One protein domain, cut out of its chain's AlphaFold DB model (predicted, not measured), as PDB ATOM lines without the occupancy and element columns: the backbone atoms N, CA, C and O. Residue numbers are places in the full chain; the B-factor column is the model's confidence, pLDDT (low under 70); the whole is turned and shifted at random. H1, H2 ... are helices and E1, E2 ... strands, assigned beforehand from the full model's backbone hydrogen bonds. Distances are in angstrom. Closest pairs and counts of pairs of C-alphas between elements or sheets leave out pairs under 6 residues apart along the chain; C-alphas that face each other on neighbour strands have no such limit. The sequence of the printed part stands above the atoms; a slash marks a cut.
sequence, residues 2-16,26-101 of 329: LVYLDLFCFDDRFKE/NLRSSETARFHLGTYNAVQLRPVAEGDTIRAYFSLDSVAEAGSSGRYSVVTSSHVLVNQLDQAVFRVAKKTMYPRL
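AT A GLANCE: This is residues 2 to 16 and 26 to 101 of the 329 residues of an uncharacterized protein of Branchiostoma floridae (UniProt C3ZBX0). A long, twisted antiparallel sheet, E1 E4 E3 E2, makes the length, with H1 over one face and H2 only grazing it. Printed are 91 residues, with H1 H2 E1 E2 E3 E4 along the chain: mixed class. The whole is only just compact, close to loose; radius of gyration of the C-alphas 14.4 A, spans 47 by 28 by 20 A.

IN THESE COORDINATES: Find E1 from C-alpha 35 at (74.584, 136.925, 125.577) to 44, E2 at residues 55 to 66, E3 at 72 to 82, and E4, 31.4 A long, from 88 to C-alpha 99 at (78.682, 137.709, 116.705). H1 is residues 2 to 9, H2 29 to 32.

HOW THE PARTS SIT: In the meander E2 E3 E4, each the antiparallel neighbour of the one before, find N 59 and O 78, 2.8 A, and N 79 and O 92, 2.7 A, within hydrogen-bond range. With E1 beside E4, N 40 and O 93 at 2.8 A, the four form a Greek key, first strand neighbouring fourth. H1 runs slantwise to the strands, its height over the sheet 8.3 A; 0 of its 4 O i to N i+4 pairs and 3 of 5 O i to N i+3 pairs are within range.

THE WHOLE: Across the cut, residues 17 to 25, C-alphas 16 and 26 are 8.8 A apart. Residues 2 to 16, 26 to 30 and 68 have pLDDT under 70.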
ATOM      1  N   LEU A   2      78.150 129.282 145.997       29.48
ATOM      2  CA  LEU A   2      79.374 130.058 145.655       29.48
ATOM      3  C   LEU A   2      80.188 129.475 144.481       29.48
ATOM      4  O   LEU A   2      80.663 130.231 143.638       29.48
ATOM      5  N   VAL A   3      80.255 128.144 144.354       33.25
ATOM      6  CA  VAL A   3      80.943 127.471 143.234       33.25
ATOM      7  C   VAL A   3      80.299 127.808 141.881       33.25
ATOM      8  O   VAL A   3      81.005 127.904 140.882       33.25
ATOM      9  N   TYR A   4      78.982 128.066 141.844       38.69
ATOM     10  CA  TYR A   4      78.274 128.428 140.612       38.69
ATOM     11  C   TYR A   4      78.708 129.790 140.066       38.69
ATOM     12  O   TYR A   4      78.705 129.974 138.853       38.69
ATOM     13  N   LEU A   5      79.108 130.729 140.930       36.28
ATOM     14  CA  LEU A   5      79.466 132.093 140.540       36.28
ATOM     15  C   LEU A   5      80.821 132.158 139.819       36.28
ATOM     16  O   LEU A   5      80.907 132.817 138.783       36.28
ATOM     17  N   ASP A   6      81.830 131.411 140.280       33.03
ATOM     18  CA  ASP A   6      83.173 131.382 139.668       33.03
ATOM     19  C   ASP A   6      83.167 130.876 138.215       33.03
ATOM     20  O   ASP A   6      83.995 131.257 137.384       33.03
ATOM     21  N   LEU A   7      82.202 130.032 137.853       40.72
ATOM     22  CA  LEU A   7      82.195 129.369 136.551       40.72
ATOM     23  C   LEU A   7      81.868 130.280 135.394       40.72
ATOM     24  O   LEU A   7      82.265 129.989 134.270       40.72
ATOM     25  N   PHE A   8      81.124 131.352 135.613       42.50
ATOM     26  CA  PHE A   8      80.679 132.194 134.510       42.50
ATOM     27  C   PHE A   8      81.762 133.148 134.002       42.50
ATOM     28  O   PHE A   8      81.512 133.940 133.094       42.50
ATOM     29  N   CYS A   9      82.957 133.075 134.585       38.44
ATOM     30  CA  CYS A   9      84.012 134.061 134.407       38.44
ATOM     31  C   CYS A   9      85.384 133.459 134.139       38.44
ATOM     32  O   CYS A   9      86.360 134.200 134.013       38.44
ATOM     33  N   PHE A  10      85.467 132.132 133.998       34.00
ATOM     34  CA  PHE A  10      86.679 131.538 133.469       34.00
ATOM     35  C   PHE A  10      86.896 131.997 132.034       34.00
ATOM     36  O   PHE A  10      86.007 131.993 131.183       34.00
ATOM     37  N   ASP A  11      88.098 132.519 131.882       39.00
ATOM     38  CA  ASP A  11      88.519 133.455 130.878       39.00
ATOM     39  C   ASP A  11      89.429 132.732 129.892       39.00
ATOM     40  O   ASP A  11      90.561 132.347 130.209       39.00
ATOM     41  N   ASP A  12      88.895 132.544 128.694       38.47
ATOM     42  CA  ASP A  12      89.558 131.829 127.624       38.47
ATOM     43  C   ASP A  12      90.384 132.827 126.815       38.47
ATOM     44  O   ASP A  12      89.853 133.648 126.058       38.47
ATOM     45  N   ARG A  13      91.712 132.739 126.943       29.73
ATOM     46  CA  ARG A  13      92.608 133.320 125.941       29.73
ATOM     47  C   ARG A  13      92.489 132.483 124.670       29.73
ATOM     48  O   ARG A  13      93.019 131.373 124.624       29.73
ATOM     49  N   PHE A  14      91.843 133.019 123.637       30.66
ATOM     50  CA  PHE A  14      92.009 132.503 122.280       30.66
ATOM     51  C   PHE A  14      93.482 132.681 121.893       30.66
ATOM     52  O   PHE A  14      93.966 133.801 121.756       30.66
ATOM     53  N   LYS A  15      94.228 131.581 121.762       26.23
ATOM     54  CA  LYS A  15      95.440 131.589 120.941       26.23
ATOM     55  C   LYS A  15      94.990 131.300 119.517       26.23
ATOM     56  O   LYS A  15      94.780 130.142 119.169       26.23
ATOM     57  N   GLU A  16      94.810 132.346 118.720       32.88
ATOM     58  CA  GLU A  16      94.697 132.192 117.274       32.88
ATOM     59  C   GLU A  16      96.049 131.702 116.738       32.88
ATOM     60  O   GLU A  16      97.072 132.374 116.858       32.88
ATOM     61  N   ASN A  26      94.460 140.452 122.202       47.25
ATOM     62  CA  ASN A  26      93.890 139.151 122.560       47.25
ATOM     63  C   ASN A  26      92.637 139.397 123.416       47.25
ATOM     64  O   ASN A  26      92.734 139.497 124.641       47.25
ATOM     65  N   LEU A  27      91.485 139.576 122.770       51.53
ATOM     66  CA  LEU A  27      90.206 139.771 123.445       51.53
ATOM     67  C   LEU A  27      89.746 138.450 124.054       51.53
ATOM     68  O   LEU A  27      89.876 137.379 123.457       51.53
ATOM     69  N   ARG A  28      89.207 138.535 125.265       64.75
ATOM     70  CA  ARG A  28      88.733 137.369 126.010       64.75
ATOM     71  C   ARG A  28      87.382 136.921 125.459       64.75
ATOM     72  O   ARG A  28      86.559 137.750 125.067       64.75
ATOM     73  N   SER A  29      87.112 135.618 125.472       68.94
ATOM     74  CA  SER A  29      85.821 135.061 125.022       68.94
ATOM     75  C   SER A  29      84.621 135.767 125.690       68.94
ATOM     76  O   SER A  29      83.706 136.254 125.024       68.94
ATOM     77  N   SER A  30      84.695 135.987 127.003       68.25
ATOM     78  CA  SER A  30      83.685 136.709 127.792       68.25
ATOM     79  C   SER A  30      83.467 138.175 127.379       68.25
ATOM     80  O   SER A  30      82.372 138.706 127.571       68.25
ATOM     81  N   GLU A  31      84.472 138.841 126.802       75.31
ATOM     82  CA  GLU A  31      84.400 140.242 126.354       75.31
ATOM     83  C   GLU A  31      83.723 140.387 124.987       75.31
ATOM     84  O   GLU A  31      83.177 141.446 124.672       75.31
ATOM     85  N   THR A  32      83.755 139.325 124.179       79.44
ATOM     86  CA  THR A  32      83.155 139.287 122.834       79.44
ATOM     87  C   THR A  32      81.761 138.661 122.825       79.44
ATOM     88  O   THR A  32      80.968 138.933 121.916       79.44
ATOM     89  N   ALA A  33      81.437 137.862 123.846       82.25
ATOM     90  CA  ALA A  33      80.120 137.280 124.044       82.25
ATOM     91  C   ALA A  33      79.026 138.361 124.065       82.25
ATOM     92  O   ALA A  33      79.118 139.373 124.762       82.25
ATOM     93  N   ARG A  34      77.953 138.123 123.301       82.38
ATOM     94  CA  ARG A  34      76.771 138.996 123.263       82.38
ATOM     95  C   ARG A  34      75.800 138.666 124.379       82.38
ATOM     96  O   ARG A  34      75.223 139.573 124.970       82.38
ATOM     97  N   PHE A  35      75.570 137.376 124.609       82.62
ATOM     98  CA  PHE A  35      74.584 136.925 125.577       82.62
ATOM     99  C   PHE A  35      74.892 135.515 126.075       82.62
ATOM    100  O   PHE A  35      75.175 134.617 125.279       82.62
ATOM    101  N   HIS A  36      74.787 135.306 127.386       86.44
ATOM    102  CA  HIS A  36      74.826 133.971 127.977       86.44
ATOM    103  C   HIS A  36      73.417 133.380 127.981       86.44
ATOM    104  O   HIS A  36      72.569 133.802 128.768       86.44
ATOM    105  N   LEU A  37      73.168 132.431 127.076       86.50
ATOM    106  CA  LEU A  37      71.834 131.873 126.849       86.50
ATOM    107  C   LEU A  37      71.411 130.935 127.973       86.50
ATOM    108  O   LEU A  37      70.227 130.873 128.288       86.50
ATOM    109  N   GLY A  38      72.361 130.222 128.575       88.81
ATOM    110  CA  GLY A  38      72.029 129.272 129.617       88.81
ATOM    111  C   GLY A  38      73.159 128.343 130.010       88.81
ATOM    112  O   GLY A  38      74.202 128.251 129.350       88.81
ATOM    113  N   THR A  39      72.909 127.651 131.106       91.25
ATOM    114  CA  THR A  39      73.813 126.701 131.737       91.25
ATOM    115  C   THR A  39      73.092 125.370 131.907       91.25
ATOM    116  O   THR A  39      71.899 125.360 132.180       91.25
ATOM    117  N   TYR A  40      73.795 124.251 131.741       91.19
ATOM    118  CA  TYR A  40      73.205 122.914 131.723       91.19
ATOM    119  C   TYR A  40      74.062 121.919 132.494       91.19
ATOM    120  O   TYR A  40      75.292 121.961 132.392       91.19
ATOM    121  N   ASN A  41      73.413 120.988 133.196       91.06
ATOM    122  CA  ASN A  41      74.058 119.888 133.925       91.06
ATOM    123  C   ASN A  41      75.214 120.367 134.813       91.06
ATOM    124  O   ASN A  41      76.320 119.817 134.787       91.06
ATOM    125  N   ALA A  42      74.970 121.448 135.543       93.12
ATOM    126  CA  ALA A  42      75.942 122.048 136.427       93.12
ATOM    127  C   ALA A  42      75.905 121.308 137.771       93.12
ATOM    128  O   ALA A  42      74.884 121.294 138.454       93.12
ATOM    129  N   VAL A  43      77.008 120.628 138.088       93.75
ATOM    130  CA  VAL A  43      77.079 119.631 139.162       93.75
ATOM    131  C   VAL A  43      78.389 119.791 139.917       93.75
ATOM    132  O   VAL A  43      79.472 119.718 139.324       93.75
ATOM    133  N   GLN A  44      78.293 119.934 141.238       94.44
ATOM    134  CA  GLN A  44      79.441 119.793 142.121       94.44
ATOM    135  C   GLN A  44      79.723 118.307 142.357       94.44
ATOM    136  O   GLN A  44      78.855 117.552 142.798       94.44
ATOM    137  N   LEU A  45      80.940 117.888 142.023       94.94
ATOM    138  CA  LEU A  45      81.387 116.496 142.054       94.94
ATOM    139  C   LEU A  45      82.092 116.159 143.365       94.94
ATOM    140  O   LEU A  45      81.979 115.038 143.846       94.94
ATOM    141  N   ARG A  46      82.822 117.127 143.926       94.25
ATOM    142  CA  ARG A  46      83.595 117.004 145.168       94.25
ATOM    143  C   ARG A  46      83.496 118.303 145.974       94.25
ATOM    144  O   ARG A  46      83.252 119.360 145.380       94.25
ATOM    145  N   PRO A  47      83.663 118.258 147.306       91.81
ATOM    146  CA  PRO A  47      83.784 119.476 148.098       91.81
ATOM    147  C   PRO A  47      85.005 120.293 147.649       91.81
ATOM    148  O   PRO A  47      85.998 119.736 147.184       91.81
ATOM    149  N   VAL A  48      84.900 121.614 147.783       90.94
ATOM    150  CA  VAL A  48      86.011 122.561 147.624       90.94
ATOM    151  C   VAL A  48      86.171 123.262 148.963       90.94
ATOM    152  O   VAL A  48      85.185 123.771 149.499       90.94
ATOM    153  N   ALA A  49      87.380 123.247 149.512       90.06
ATOM    154  CA  ALA A  49      87.694 123.823 150.810       90.06
ATOM    155  C   ALA A  49      88.458 125.147 150.676       90.06
ATOM    156  O   ALA A  49      89.040 125.463 149.635       90.06
ATOM    157  N   GLU A  50      88.477 125.927 151.756       91.25
ATOM    158  CA  GLU A  50      89.360 127.086 151.844       91.25
ATOM    159  C   GLU A  50      90.823 126.649 151.663       91.25
ATOM    160  O   GLU A  50      91.274 125.665 152.247       91.25
ATOM    161  N   GLY A  51      91.560 127.383 150.829       92.75
ATOM    162  CA  GLY A  51      92.943 127.065 150.472       92.75
ATOM    163  C   GLY A  51      93.100 126.175 149.234       92.75
ATOM    164  O   GLY A  51      94.210 126.099 148.702       92.75
ATOM    165  N   ASP A  52      92.025 125.565 148.720       91.56
ATOM    166  CA  ASP A  52      92.090 124.843 147.447       91.56
ATOM    167  C   ASP A  52      92.410 125.791 146.285       91.56
ATOM    168  O   ASP A  52      91.928 126.922 146.203       91.56
ATOM    169  N   THR A  53      93.216 125.307 145.339       93.56
ATOM    170  CA  THR A  53      93.517 126.042 144.107       93.56
ATOM    171  C   THR A  53      92.742 125.438 142.951       93.56
ATOM    172  O   THR A  53      92.977 124.291 142.570       93.56
ATOM    173  N   ILE A  54      91.855 126.231 142.353       90.69
ATOM    174  CA  ILE A  54      90.984 125.780 141.271       90.69
ATOM    175  C   ILE A  54      91.506 126.229 139.906       90.69
ATOM    176  O   ILE A  54      91.840 127.394 139.688       90.69
ATOM    177  N   ARG A  55      91.545 125.292 138.956       90.50
ATOM    178  CA  ARG A  55      91.797 125.544 137.531       90.50
ATOM    179  C   ARG A  55      90.572 125.148 136.722       90.50
ATOM    180  O   ARG A  55      89.971 124.112 136.989       90.50
ATOM    181  N   ALA A  56      90.243 125.935 135.706       86.50
ATOM    182  CA  ALA A  56      89.188 125.600 134.760       86.50
ATOM    183  C   ALA A  56      89.765 125.087 133.444       86.50
ATOM    184  O   ALA A  56      90.720 125.645 132.903       86.50
ATOM    185  N   TYR A  57      89.123 124.055 132.915       86.25
ATOM    186  CA  TYR A  57      89.292 123.588 131.550       86.25
ATOM    187  C   TYR A  57      87.953 123.665 130.845       86.25
ATOM    188  O   TYR A  57      86.911 123.415 131.453       86.25
ATOM    189  N   PHE A  58      87.983 123.946 129.552       86.06
ATOM    190  CA  PHE A  58      86.793 123.940 128.727       86.06
ATOM    191  C   PHE A  58      87.078 123.291 127.375       86.06
ATOM    192  O   PHE A  58      88.218 123.254 126.906       86.06
ATOM    193  N   SER A  59      86.029 122.778 126.749       84.38
ATOM    194  CA  SER A  59      86.030 122.307 125.372       84.38
ATOM    195  C   SER A  59      84.852 122.909 124.627       84.38
ATOM    196  O   SER A  59      83.756 123.032 125.171       84.38
ATOM    197  N   LEU A  60      85.075 123.281 123.369       85.81
ATOM    198  CA  LEU A  60      83.989 123.651 122.472       85.81
ATOM    199  C   LEU A  60      83.358 122.367 121.938       85.81
ATOM    200  O   LEU A  60      84.046 121.547 121.331       85.81
ATOM    201  N   ASP A  61      82.063 122.202 122.173       85.56
ATOM    202  CA  ASP A  61      81.328 120.996 121.800       85.56
ATOM    203  C   ASP A  61      80.632 121.162 120.450       85.56
ATOM    204  O   ASP A  61      80.555 120.219 119.664       85.56
ATOM    205  N   SER A  62      80.103 122.358 120.181       86.81
ATOM    206  CA  SER A  62      79.446 122.678 118.915       86.81
ATOM    207  C   SER A  62      79.351 124.181 118.676       86.81
ATOM    208  O   SER A  62      79.368 124.987 119.611       86.81
ATOM    209  N   VAL A  63      79.201 124.554 117.405       88.88
ATOM    210  CA  VAL A  63      78.841 125.908 116.977       88.88
ATOM    211  C   VAL A  63      77.689 125.802 115.987       88.88
ATOM    212  O   VAL A  63      77.786 125.072 115.004       88.88
ATOM    213  N   ALA A  64      76.605 126.525 116.246       88.12
ATOM    214  CA  ALA A  64      75.439 126.597 115.374       88.12
ATOM    215  C   ALA A  64      75.171 128.048 114.961       88.12
ATOM    216  O   ALA A  64      75.321 128.965 115.769       88.12
ATOM    217  N   GLU A  65      74.764 128.276 113.714       88.25
ATOM    218  CA  GLU A  65      74.296 129.598 113.288       88.25
ATOM    219  C   GLU A  65      72.932 129.920 113.924       88.25
ATOM    220  O   GLU A  65      72.087 129.041 114.109       88.25
ATOM    221  N   ALA A  66      72.712 131.189 114.271       84.75
ATOM    222  CA  ALA A  66      71.486 131.658 114.905       84.75
ATOM    223  C   ALA A  66      71.069 133.064 114.445       84.75
ATOM    224  O   ALA A  66      71.859 133.856 113.921       84.75
ATOM    225  N   GLY A  67      69.796 133.383 114.697       76.06
ATOM    226  CA  GLY A  67      69.149 134.627 114.283       76.06
ATOM    227  C   GLY A  67      68.704 134.617 112.819       76.06
ATOM    228  O   GLY A  67      69.185 133.832 112.003       76.06
ATOM    229  N   SER A  68      67.783 135.519 112.469       68.50
ATOM    230  CA  SER A  68      67.414 135.740 111.069       68.50
ATOM    231  C   SER A  68      68.675 136.073 110.264       68.50
ATOM    232  O   SER A  68      69.427 136.972 110.654       68.50
ATOM    233  N   SER A  69      68.918 135.332 109.176       72.25
ATOM    234  CA  SER A  69      70.107 135.383 108.295       72.25
ATOM    235  C   SER A  69      71.455 134.899 108.870       72.25
ATOM    236  O   SER A  69      72.493 135.214 108.295       72.25
ATOM    237  N   GLY A  70      71.483 134.145 109.980       77.25
ATOM    238  CA  GLY A  70      72.739 133.568 110.498       77.25
ATOM    239  C   GLY A  70      73.722 134.616 111.041       77.25
ATOM    240  O   GLY A  70      74.938 134.454 110.977       77.25
ATOM    241  N   ARG A  71      73.194 135.736 111.557       85.81
ATOM    242  CA  ARG A  71      73.991 136.869 112.073       85.81
ATOM    243  C   ARG A  71      74.751 136.558 113.361       85.81
ATOM    244  O   ARG A  71      75.636 137.327 113.739       85.81
ATOM    245  N   TYR A  72      74.395 135.474 114.039       89.62
ATOM    246  CA  TYR A  72      74.988 135.070 115.303       89.62
ATOM    247  C   TYR A  72      75.488 133.633 115.237       89.62
ATOM    248  O   TYR A  72      75.006 132.827 114.441       89.62
ATOM    249  N   SER A  73      76.417 133.313 116.130       89.94
ATOM    250  CA  SER A  73      76.853 131.945 116.385       89.94
ATOM    251  C   SER A  73      76.542 131.588 117.833       89.94
ATOM    252  O   SER A  73      76.908 132.320 118.751       89.94
ATOM    253  N   VAL A  74      75.857 130.470 118.044       90.19
ATOM    254  CA  VAL A  74      75.646 129.878 119.364       90.19
ATOM    255  C   VAL A  74      76.695 128.802 119.561       90.19
ATOM    256  O   VAL A  74      76.732 127.819 118.826       90.19
ATOM    257  N   VAL A  75      77.547 129.008 120.556       89.44
ATOM    258  CA  VAL A  75      78.614 128.084 120.926       89.44
ATOM    259  C   VAL A  75      78.154 127.297 122.145       89.44
ATOM    260  O   VAL A  75      77.785 127.889 123.163       89.44
ATOM    261  N   THR A  76      78.186 125.970 122.042       89.94
ATOM    262  CA  THR A  76      78.034 125.070 123.190       89.94
ATOM    263  C   THR A  76      79.420 124.667 123.667       89.94
ATOM    264  O   THR A  76      80.259 124.272 122.858       89.94
ATOM    265  N   SER A  77      79.672 124.774 124.967       89.38
ATOM    266  CA  SER A  77      80.953 124.391 125.561       89.38
ATOM    267  C   SER A  77      80.765 123.637 126.868       89.38
ATOM    268  O   SER A  77      79.879 123.973 127.652       89.38
ATOM    269  N   SER A  78      81.628 122.660 127.119       89.94
ATOM    270  CA  SER A  78      81.705 121.908 128.368       89.94
ATOM    271  C   SER A  78      82.869 122.435 129.192       89.94
ATOM    272  O   SER A  78      83.948 122.662 128.661       89.94
ATOM    273  N   HIS A  79      82.654 122.637 130.486       90.19
ATOM    274  CA  HIS A  79      83.607 123.211 131.430       90.19
ATOM    275  C   HIS A  79      83.772 122.259 132.609       90.19
ATOM    276  O   HIS A  79      82.797 121.685 133.101       90.19
ATOM    277  N   VAL A  80      85.005 122.110 133.077       91.44
ATOM    278  CA  VAL A  80      85.356 121.311 134.251       91.44
ATOM    279  C   VAL A  80      86.309 122.120 135.114       91.44
ATOM    280  O   VAL A  80      87.325 122.615 134.626       91.44
ATOM    281  N   LEU A  81      85.993 122.228 136.399       92.12
ATOM    282  CA  LEU A  81      86.916 122.744 137.399       92.12
ATOM    283  C   LEU A  81      87.671 121.587 138.028       92.12
ATOM    284  O   LEU A  81      87.066 120.567 138.371       92.12
ATOM    285  N   VAL A  82      88.974 121.763 138.216       92.62
ATOM    286  CA  VAL A  82      89.824 120.824 138.943       92.62
ATOM    287  C   VAL A  82      90.556 121.520 140.079       92.62
ATOM    288  O   VAL A  82      90.890 122.699 139.964       92.62
ATOM    289  N   ASN A  83      90.845 120.786 141.147       93.00
ATOM    290  CA  ASN A  83      91.677 121.270 142.247       93.00
ATOM    291  C   ASN A  83      93.192 121.124 141.949       93.00
ATOM    292  O   ASN A  83      93.623 120.743 140.849       93.00
ATOM    293  N   GLN A  84      94.025 121.420 142.945       93.88
ATOM    294  CA  GLN A  84      95.484 121.270 142.911       93.88
ATOM    295  C   GLN A  84      95.958 119.816 142.753       93.88
ATOM    296  O   GLN A  84      97.112 119.599 142.402       93.88
ATOM    297  N   LEU A  85      95.079 118.835 142.977       94.19
ATOM    298  CA  LEU A  85      95.346 117.401 142.822       94.19
ATOM    299  C   LEU A  85      94.872 116.857 141.463       94.19
ATOM    300  O   LEU A  85      94.762 115.645 141.294       94.19
ATOM    301  N   ASP A  86      94.532 117.738 140.515       92.50
ATOM    302  CA  ASP A  86      93.952 117.390 139.208       92.50
ATOM    303  C   ASP A  86      92.618 116.612 139.302       92.50
ATOM    304  O   ASP A  86      92.180 115.977 138.340       92.50
ATOM    305  N   GLN A  87      91.916 116.689 140.437       93.12
ATOM    306  CA  GLN A  87      90.609 116.057 140.607       93.12
ATOM    307  C   GLN A  87      89.503 117.001 140.150       93.12
ATOM    308  O   GLN A  87      89.450 118.154 140.576       93.12
ATOM    309  N   ALA A  88      88.579 116.506 139.325       93.06
ATOM    310  CA  ALA A  88      87.402 117.268 138.919       93.06
ATOM    311  C   ALA A  88      86.491 117.548 140.126       93.06
ATOM    312  O   ALA A  88      85.983 116.618 140.752       93.06
ATOM    313  N   VAL A  89      86.263 118.819 140.442       94.75
ATOM    314  CA  VAL A  89      85.415 119.239 141.570       94.75
ATOM    315  C   VAL A  89      84.052 119.737 141.115       94.75
ATOM    316  O   VAL A  89      83.087 119.669 141.869       94.75
ATOM    317  N   PHE A  90      83.944 120.185 139.866       93.94
ATOM    318  CA  PHE A  90      82.707 120.709 139.309       93.94
ATOM    319  C   PHE A  90      82.686 120.546 137.789       93.94
ATOM    320  O   PHE A  90      83.732 120.634 137.141       93.94
ATOM    321  N   ARG A  91      81.503 120.353 137.206       93.12
ATOM    322  CA  ARG A  91      81.302 120.336 135.749       93.12
ATOM    323  C   ARG A  91      80.071 121.126 135.343       93.12
ATOM    324  O   ARG A  91      79.137 121.238 136.128       93.12
ATOM    325  N   VAL A  92      80.055 121.611 134.105       92.31
ATOM    326  CA  VAL A  92      78.906 122.313 133.524       92.31
ATOM    327  C   VAL A  92      79.014 122.453 132.014       92.31
ATOM    328  O   VAL A  92      80.107 122.621 131.489       92.31
ATOM    329  N   ALA A  93      77.883 122.467 131.316       91.19
ATOM    330  CA  ALA A  93      77.803 122.913 129.931       91.19
ATOM    331  C   ALA A  93      77.183 124.316 129.831       91.19
ATOM    332  O   ALA A  93      76.307 124.694 130.607       91.19
ATOM    333  N   LYS A  94      77.630 125.106 128.858       91.00
ATOM    334  CA  LYS A  94      77.180 126.481 128.615       91.00
ATOM    335  C   LYS A  94      76.755 126.647 127.169       91.00
ATOM    336  O   LYS A  94      77.408 126.114 126.274       91.00
ATOM    337  N   LYS A  95      75.719 127.455 126.943       90.19
ATOM    338  CA  LYS A  95      75.389 128.003 125.624       90.19
ATOM    339  C   LYS A  95      75.572 129.512 125.647       90.19
ATOM    340  O   LYS A  95      74.943 130.212 126.442       90.19
ATOM    341  N   THR A  96      76.395 130.020 124.741       89.38
ATOM    342  CA  THR A  96      76.703 131.450 124.660       89.38
ATOM    343  C   THR A  96      76.582 131.921 123.219       89.38
ATOM    344  O   THR A  96      77.017 131.244 122.288       89.38
ATOM    345  N   MET A  97      75.950 133.076 123.032       88.00
ATOM    346  CA  MET A  97      75.767 133.706 121.732       88.00
ATOM    347  C   MET A  97      76.885 134.713 121.474       88.00
ATOM    348  O   MET A  97      77.129 135.609 122.286       88.00
ATOM    349  N   TYR A  98      77.500 134.605 120.303       88.31
ATOM    350  CA  TYR A  98      78.544 135.486 119.796       88.31
ATOM    351  C   TYR A  98      78.071 136.179 118.511       88.31
ATOM    352  O   TYR A  98      77.124 135.711 117.861       88.31
ATOM    353  N   PRO A  99      78.719 137.288 118.103       87.56
ATOM    354  CA  PRO A  99      78.682 137.709 116.705       87.56
ATOM    355  C   PRO A  99      79.051 136.531 115.793       87.56
ATOM    356  O   PRO A  99      79.755 135.623 116.234       87.56
ATOM    357  N   ARG A 100      78.570 136.530 114.542       87.06
ATOM    358  CA  ARG A 100      78.862 135.452 113.587       87.06
ATOM    359  C   ARG A 100      80.361 135.138 113.557       87.06
ATOM    360  O   ARG A 100      81.163 135.986 113.172       87.06
ATOM    361  N   LEU A 101      80.707 133.917 113.948       83.38
ATOM    362  CA  LEU A 101      82.064 133.394 113.893       83.38
ATOM    363  C   LEU A 101      82.326 132.834 112.493       83.38
ATOM    364  O   LEU A 101      81.444 132.214 111.893       83.38
TER     365      LEU A 101